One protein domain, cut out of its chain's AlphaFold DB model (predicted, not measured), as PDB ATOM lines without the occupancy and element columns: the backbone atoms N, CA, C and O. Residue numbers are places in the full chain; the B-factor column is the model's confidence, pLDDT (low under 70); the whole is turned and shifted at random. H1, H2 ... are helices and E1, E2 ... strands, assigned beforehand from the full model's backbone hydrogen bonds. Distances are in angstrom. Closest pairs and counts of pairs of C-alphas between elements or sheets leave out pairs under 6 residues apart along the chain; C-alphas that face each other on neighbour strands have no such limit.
ATOM      1  N   SER A  16     -35.790  -4.223  62.855       90.06
ATOM      2  CA  SER A  16     -36.241  -3.358  61.761       90.06
ATOM      3  C   SER A  16     -35.060  -2.744  61.008       90.06
ATOM      4  O   SER A  16     -35.029  -2.793  59.781       90.06
ATOM      5  N   ALA A  17     -34.058  -2.229  61.727       90.94
ATOM      6  CA  ALA A  17     -32.852  -1.664  61.127       90.94
ATOM      7  C   ALA A  17     -32.050  -2.718  60.346       90.94
ATOM      8  O   ALA A  17     -31.633  -2.452  59.224       90.94
ATOM      9  N   THR A  18     -31.892  -3.932  60.886       89.62
ATOM     10  CA  THR A  18     -31.228  -5.039  60.177       89.62
ATOM     11  C   THR A  18     -31.986  -5.433  58.908       89.62
ATOM     12  O   THR A  18     -31.366  -5.589  57.859       89.62
ATOM     13  N   SER A  19     -33.317  -5.534  58.973       90.12
ATOM     14  CA  SER A  19     -34.150  -5.864  57.805       90.12
ATOM     15  C   SER A  19     -34.070  -4.787  56.720       90.12
ATOM     16  O   SER A  19     -33.931  -5.103  55.541       90.12
ATOM     17  N   ALA A  20     -34.113  -3.509  57.111       91.69
ATOM     18  CA  ALA A  20     -33.971  -2.390  56.184       91.69
ATOM     19  C   ALA A  20     -32.573  -2.356  55.544       91.69
ATOM     20  O   ALA A  20     -32.461  -2.178  54.334       91.69
ATOM     21  N   ASN A  21     -31.515  -2.578  56.331       91.19
ATOM     22  CA  ASN A  21     -30.145  -2.633  55.827       91.19
ATOM     23  C   ASN A  21     -29.971  -3.741  54.778       91.19
ATOM     24  O   ASN A  21     -29.408  -3.512  53.710       91.19
ATOM     25  N   GLU A  22     -30.508  -4.929  55.066       91.19
ATOM     26  CA  GLU A  22     -30.484  -6.054  54.137       91.19
ATOM     27  C   GLU A  22     -31.245  -5.732  52.839       91.19
ATOM     28  O   GLU A  22     -30.737  -5.985  51.746       91.19
ATOM     29  N   PHE A  23     -32.427  -5.115  52.940       92.12
ATOM     30  CA  PHE A  23     -33.202  -4.688  51.775       92.12
ATOM     31  C   PHE A  23     -32.411  -3.731  50.874       92.12
ATOM     32  O   PHE A  23     -32.328  -3.953  49.663       92.12
ATOM     33  N   PHE A  24     -31.797  -2.693  51.451       92.69
ATOM     34  CA  PHE A  24     -31.030  -1.721  50.671       92.69
ATOM     35  C   PHE A  24     -29.788  -2.330  50.021       92.69
ATOM     36  O   PHE A  24     -29.481  -1.973  48.884       92.69
ATOM     37  N   ASN A  25     -29.134  -3.295  50.672       92.81
ATOM     38  CA  ASN A  25     -28.018  -4.024  50.075       92.81
ATOM     39  C   ASN A  25     -28.447  -4.741  48.778       92.81
ATOM     40  O   ASN A  25     -27.844  -4.556  47.719       92.81
ATOM     41  N   TYR A  26     -29.545  -5.503  48.811       93.75
ATOM     42  CA  TYR A  26     -30.042  -6.175  47.606       93.75
ATOM     43  C   TYR A  26     -30.558  -5.202  46.540       93.75
ATOM     44  O   TYR A  26     -30.361  -5.439  45.345       93.75
ATOM     45  N   ALA A  27     -31.209  -4.110  46.947       93.06
ATOM     46  CA  ALA A  27     -31.691  -3.088  46.025       93.06
ATOM     47  C   ALA A  27     -30.526  -2.415  45.283       93.06
ATOM     48  O   ALA A  27     -30.568  -2.298  44.059       93.06
ATOM     49  N   ALA A  28     -29.460  -2.047  45.999       93.31
ATOM     50  CA  ALA A  28     -28.260  -1.463  45.411       93.31
ATOM     51  C   ALA A  28     -27.600  -2.417  44.407       93.31
ATOM     52  O   ALA A  28     -27.365  -2.029  43.266       93.31
ATOM     53  N   ASN A  29     -27.389  -3.686  44.779       94.31
ATOM     54  CA  ASN A  29     -26.827  -4.686  43.863       94.31
ATOM     55  C   ASN A  29     -27.695  -4.883  42.610       94.31
ATOM     56  O   ASN A  29     -27.172  -4.961  41.500       94.31
ATOM     57  N   SER A  30     -29.020  -4.894  42.770       93.19
ATOM     58  CA  SER A  30     -29.953  -4.993  41.641       93.19
ATOM     59  C   SER A  30     -29.862  -3.778  40.711       93.19
ATOM     60  O   SER A  30     -29.928  -3.932  39.495       93.19
ATOM     61  N   ILE A  31     -29.684  -2.567  41.252       94.38
ATOM     62  CA  ILE A  31     -29.493  -1.344  40.456       94.38
ATOM     63  C   ILE A  31     -28.159  -1.384  39.707       94.38
ATOM     64  O   ILE A  31     -28.139  -1.087  38.513       94.38
ATOM     65  N   LEU A  32     -27.067  -1.761  40.382       94.25
ATOM     66  CA  LEU A  32     -25.736  -1.858  39.774       94.25
ATOM     67  C   LEU A  32     -25.732  -2.824  38.584       94.25
ATOM     68  O   LEU A  32     -25.191  -2.482  37.533       94.25
ATOM     69  N   TYR A  33     -26.392  -3.974  38.738       94.56
ATOM     70  CA  TYR A  33     -26.566  -4.953  37.669       94.56
ATOM     71  C   TYR A  33     -27.451  -4.416  36.534       94.56
ATOM     72  O   TYR A  33     -27.007  -4.326  35.394       94.56
ATOM     73  N   ASN A  34     -28.678  -3.972  36.836       94.19
ATOM     74  CA  ASN A  34     -29.647  -3.545  35.814       94.19
ATOM     75  C   ASN A  34     -29.195  -2.317  35.008       94.19
ATOM     76  O   ASN A  34     -29.711  -2.067  33.920       94.19
ATOM     77  N   ARG A  35     -28.288  -1.504  35.559       96.31
ATOM     78  CA  ARG A  35     -27.713  -0.335  34.878       96.31
ATOM     79  C   ARG A  35     -26.357  -0.617  34.229       96.31
ATOM     80  O   ARG A  35     -25.812   0.303  33.629       96.31
ATOM     81  N   GLY A  36     -25.824  -1.835  34.348       92.81
ATOM     82  CA  GLY A  36     -24.538  -2.218  33.762       92.81
ATOM     83  C   GLY A  36     -23.354  -1.415  34.304       92.81
ATOM     84  O   GLY A  36     -22.410  -1.146  33.569       92.81
ATOM     85  N   VAL A  37     -23.411  -0.982  35.571       93.88
ATOM     86  CA  VAL A  37     -22.311  -0.222  36.203       93.88
ATOM     87  C   VAL A  37     -21.091  -1.120  36.420       93.88
ATOM     88  O   VAL A  37     -19.957  -0.654  36.358       93.88
ATOM     89  N   TYR A  38     -21.339  -2.409  36.653       91.88
ATOM     90  CA  TYR A  38     -20.326  -3.447  36.784       91.88
ATOM     91  C   TYR A  38     -20.606  -4.591  35.798       91.88
ATOM     92  O   TYR A  38     -21.765  -4.772  35.413       91.88
ATOM     93  N   PRO A  39     -19.578  -5.376  35.418       93.06
ATOM     94  CA  PRO A  39     -19.750  -6.539  34.552       93.06
ATOM     95  C   PRO A  39     -20.763  -7.534  35.129       93.06
ATOM     96  O   PRO A  39     -20.834  -7.735  36.339       93.06
ATOM     97  N   GLU A  40     -21.559  -8.176  34.281       91.50
ATOM     98  CA  GLU A  40     -22.588  -9.103  34.757       91.50
ATOM     99  C   GLU A  40     -21.991 -10.357  35.413       91.50
ATOM    100  O   GLU A  40     -22.597 -10.925  36.322       91.50
ATOM    101  N   GLU A  41     -20.784 -10.764  35.004       93.44
ATOM    102  CA  GLU A  41     -20.123 -11.991  35.463       93.44
ATOM    103  C   GLU A  41     -19.729 -11.938  36.941       93.44
ATOM    104  O   GLU A  41     -19.549 -12.980  37.573       93.44
ATOM    105  N   ILE A  42     -19.606 -10.733  37.508       94.19
ATOM    106  CA  ILE A  42     -19.278 -10.572  38.924       94.19
ATOM    107  C   ILE A  42     -20.505 -10.715  39.830       94.19
ATOM    108  O   ILE A  42     -20.348 -10.772  41.048       94.19
ATOM    109  N   PHE A  43     -21.723 -10.777  39.280       94.75
ATOM    110  CA  PHE A  43     -22.938 -10.949  40.070       94.75
ATOM    111  C   PHE A  43     -23.348 -12.414  40.159       94.75
ATOM    112  O   PHE A  43     -23.425 -13.140  39.170       94.75
ATOM    113  N   VAL A  44     -23.707 -12.842  41.368       95.00
ATOM    114  CA  VAL A  44     -24.289 -14.160  41.616       95.00
ATOM    115  C   VAL A  44     -25.755 -14.043  41.989       95.00
ATOM    116  O   VAL A  44     -26.175 -13.118  42.688       95.00
ATOM    117  N   LYS A  45     -26.540 -15.029  41.553       93.75
ATOM    118  CA  LYS A  45     -27.937 -15.168  41.958       93.75
ATOM    119  C   LYS A  45     -28.007 -15.916  43.284       93.75
ATOM    120  O   LYS A  45     -27.558 -17.056  43.380       93.75
ATOM    121  N   VAL A  46     -28.615 -15.300  44.289       93.38
ATOM    122  CA  VAL A  46     -28.898 -15.908  45.592       93.38
ATOM    123  C   VAL A  46     -30.399 -15.948  45.832       93.38
ATOM    124  O   VAL A  46     -31.131 -15.050  45.426       93.38
ATOM    125  N   LYS A  47     -30.895 -16.992  46.498       92.56
ATOM    126  CA  LYS A  47     -32.320 -17.093  46.827       92.56
ATOM    127  C   LYS A  47     -32.586 -16.385  48.154       92.56
ATOM    128  O   LYS A  47     -32.193 -16.888  49.205       92.56
ATOM    129  N   LYS A  48     -33.283 -15.249  48.122       90.62
ATOM    130  CA  LYS A  48     -33.700 -14.511  49.323       90.62
ATOM    131  C   LYS A  48     -35.139 -14.032  49.166       90.62
ATOM    132  O   LYS A  48     -35.572 -13.710  48.069       90.62
ATOM    133  N   TYR A  49     -35.906 -14.050  50.257       89.75
ATOM    134  CA  TYR A  49     -37.327 -13.664  50.262       89.75
ATOM    135  C   TYR A  49     -38.187 -14.438  49.241       89.75
ATOM    136  O   TYR A  49     -39.178 -13.928  48.733       89.75
ATOM    137  N   GLY A  50     -37.791 -15.673  48.909       90.69
ATOM    138  CA  GLY A  50     -38.456 -16.485  47.885       90.69
ATOM    139  C   GLY A  50     -38.128 -16.102  46.435       90.69
ATOM    140  O   GLY A  50     -38.590 -16.787  45.528       90.69
ATOM    141  N   LEU A  51     -37.295 -15.082  46.211       90.25
ATOM    142  CA  LEU A  51     -36.925 -14.557  44.898       90.25
ATOM    143  C   LEU A  51     -35.429 -14.774  44.600       90.25
ATOM    144  O   LEU A  51     -34.614 -14.866  45.524       90.25
ATOM    145  N   PRO A  52     -35.042 -14.871  43.315       92.31
ATOM    146  CA  PRO A  52     -33.645 -14.788  42.913       92.31
ATOM    147  C   PRO A  52     -33.176 -13.325  42.979       92.31
ATOM    148  O   PRO A  52     -33.586 -12.500  42.168       92.31
ATOM    149  N   MET A  53     -32.316 -13.013  43.943       94.00
ATOM    150  CA  MET A  53     -31.674 -11.706  44.105       94.00
ATOM    151  C   MET A  53     -30.248 -11.746  43.555       94.00
ATOM    152  O   MET A  53     -29.642 -12.814  43.490       94.00
ATOM    153  N   LEU A  54     -29.696 -10.590  43.193       92.81
ATOM    154  CA  LEU A  54     -28.324 -10.462  42.700       92.81
ATOM    155  C   LEU A  54     -27.422  -9.868  43.781       92.81
ATOM    156  O   LEU A  54     -27.815  -8.927  44.470       92.81
ATOM    157  N   LEU A  55     -26.218 -10.415  43.915       93.62
ATOM    158  CA  LEU A  55     -25.161  -9.901  44.787       93.62
ATOM    159  C   LEU A  55     -23.837  -9.882  44.035       93.62
ATOM    160  O   LEU A  55     -23.474 -10.868  43.397       93.62
ATOM    161  N   SER A  56     -23.110  -8.776  44.142       93.12
ATOM    162  CA  SER A  56     -21.762  -8.643  43.603       93.12
ATOM    163  C   SER A  56     -20.764  -9.502  44.387       93.12
ATOM    164  O   SER A  56     -20.840  -9.607  45.614       93.12
ATOM    165  N   GLN A  57     -19.812 -10.110  43.680       91.62
ATOM    166  CA  GLN A  57     -18.666 -10.809  44.256       91.62
ATOM    167  C   GLN A  57     -17.456  -9.903  44.478       91.62
ATOM    168  O   GLN A  57     -16.571 -10.288  45.243       91.62
ATOM    169  N   ASP A  58     -17.451  -8.716  43.874       90.94
ATOM    170  CA  ASP A  58     -16.376  -7.738  43.989       90.94
ATOM    171  C   ASP A  58     -16.224  -7.233  45.433       90.94
ATOM    172  O   ASP A  58     -17.199  -6.841  46.084       90.94
ATOM    173  N   GLU A  59     -14.993  -7.256  45.944       87.25
ATOM    174  CA  GLU A  59     -14.693  -6.822  47.313       87.25
ATOM    175  C   GLU A  59     -14.909  -5.320  47.504       87.25
ATOM    176  O   GLU A  59     -15.360  -4.904  48.572       87.25
ATOM    177  N   GLY A  60     -14.675  -4.515  46.464       86.38
ATOM    178  CA  GLY A  60     -14.960  -3.083  46.474       86.38
ATOM    179  C   GLY A  60     -16.442  -2.819  46.727       86.38
ATOM    180  O   GLY A  60     -16.785  -2.099  47.663       86.38
ATOM    181  N   VAL A  61     -17.326  -3.477  45.970       86.62
ATOM    182  CA  VAL A  61     -18.784  -3.365  46.151       86.62
ATOM    183  C   VAL A  61     -19.233  -3.909  47.512       86.62
ATOM    184  O   VAL A  61     -20.058  -3.281  48.173       86.62
ATOM    185  N   LYS A  62     -18.676  -5.036  47.973       86.75
ATOM    186  CA  LYS A  62     -19.001  -5.607  49.294       86.75
ATOM    187  C   LYS A  62     -18.582  -4.693  50.446       86.75
ATOM    188  O   LYS A  62     -19.308  -4.597  51.430       86.75
ATOM    189  N   SER A  63     -17.448  -4.003  50.317       85.56
ATOM    190  CA  SER A  63     -16.917  -3.112  51.358       85.56
ATOM    191  C   SER A  63     -17.797  -1.886  51.632       85.56
ATOM    192  O   SER A  63     -17.709  -1.300  52.709       85.56
ATOM    193  N   LEU A  64     -18.682  -1.522  50.692       80.62
ATOM    194  CA  LEU A  64     -19.608  -0.393  50.834       80.62
ATOM    195  C   LEU A  64     -20.656  -0.611  51.932       80.62
ATOM    196  O   LEU A  64     -21.203   0.361  52.452       80.62
ATOM    197  N   TRP A  65     -20.940  -1.868  52.279       74.06
ATOM    198  CA  TRP A  65     -21.884  -2.218  53.331       74.06
ATOM    199  C   TRP A  65     -21.142  -2.820  54.529       74.06
ATOM    200  O   TRP A  65     -20.664  -3.953  54.443       74.06
TER     201      TRP A  65
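Overview. This is residues 16 to 65 of the 67 residues of the protein "Plant mitotic spindle assembly checkpoint protein mad2, putative" of Ricinus communis (UniProt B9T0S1). One long helix, H1, packs by its residues 25 to 34 on a hairpin of two strands, E1 and E2, mainly on E2. A short helix, H2, follows the hairpin and comes near H1 again. The printed part has 50 residues, with the named elements in the order H1, E1, E2, H2; the sheet is antiparallel, order E1 - E2, and the class is mixed, helices and strands. The whole is compact, with a radius of gyration of the C-alphas of 10.7 A and spans of 32 by 23 by 17 A.

Arrangement. H1, residues 16 to 34, and E1, residues 43 to 48, come closest at the C-alphas of Tyr 33 and Phe 43, 7.4 A apart. E2, residues 51 to 56, is nearer to H1: it has 10 pairs of C-alphas within 8 A of H1, the closest those of Asn 29 and Leu 55 at 5.6 A. E1 and E2 form an antiparallel hairpin, their directions at 143 degrees, with N 44 and O 55 at 2.8 A and N 53 and O 46 at 2.8 A, within hydrogen-bond range. H2, residues 59 to 63, comes closest to E2 at the C-alphas of Ser 56 and Lys 62, 7.0 A apart. H1 and H2 are near each other, while E1 and H2 are apart. In H1 and H2 every O i to N i+4 pair is within hydrogen-bond range.

Along the chain. H1 begins at C-alpha 16 (-36.241, -3.358, 61.761) and is 26.8 A long. E1 begins at C-alpha 43 (-22.938, -10.949, 40.070) and is 14.6 A long; E2 is 16.3 A long. H2 is 5.9 A long and ends at C-alpha 63 (-16.917, -3.112, 51.358).

Size, cuts and confidence. The two C-alphas farthest apart are those of Ser 16 and Glu 41, at 32.0 A. The printed part has no cut. The links E1 to E2 and E2 to H2 are tight, and H1 to E1 is short. The mean pLDDT of the printed part is 91.4, and no printed residue is under 70.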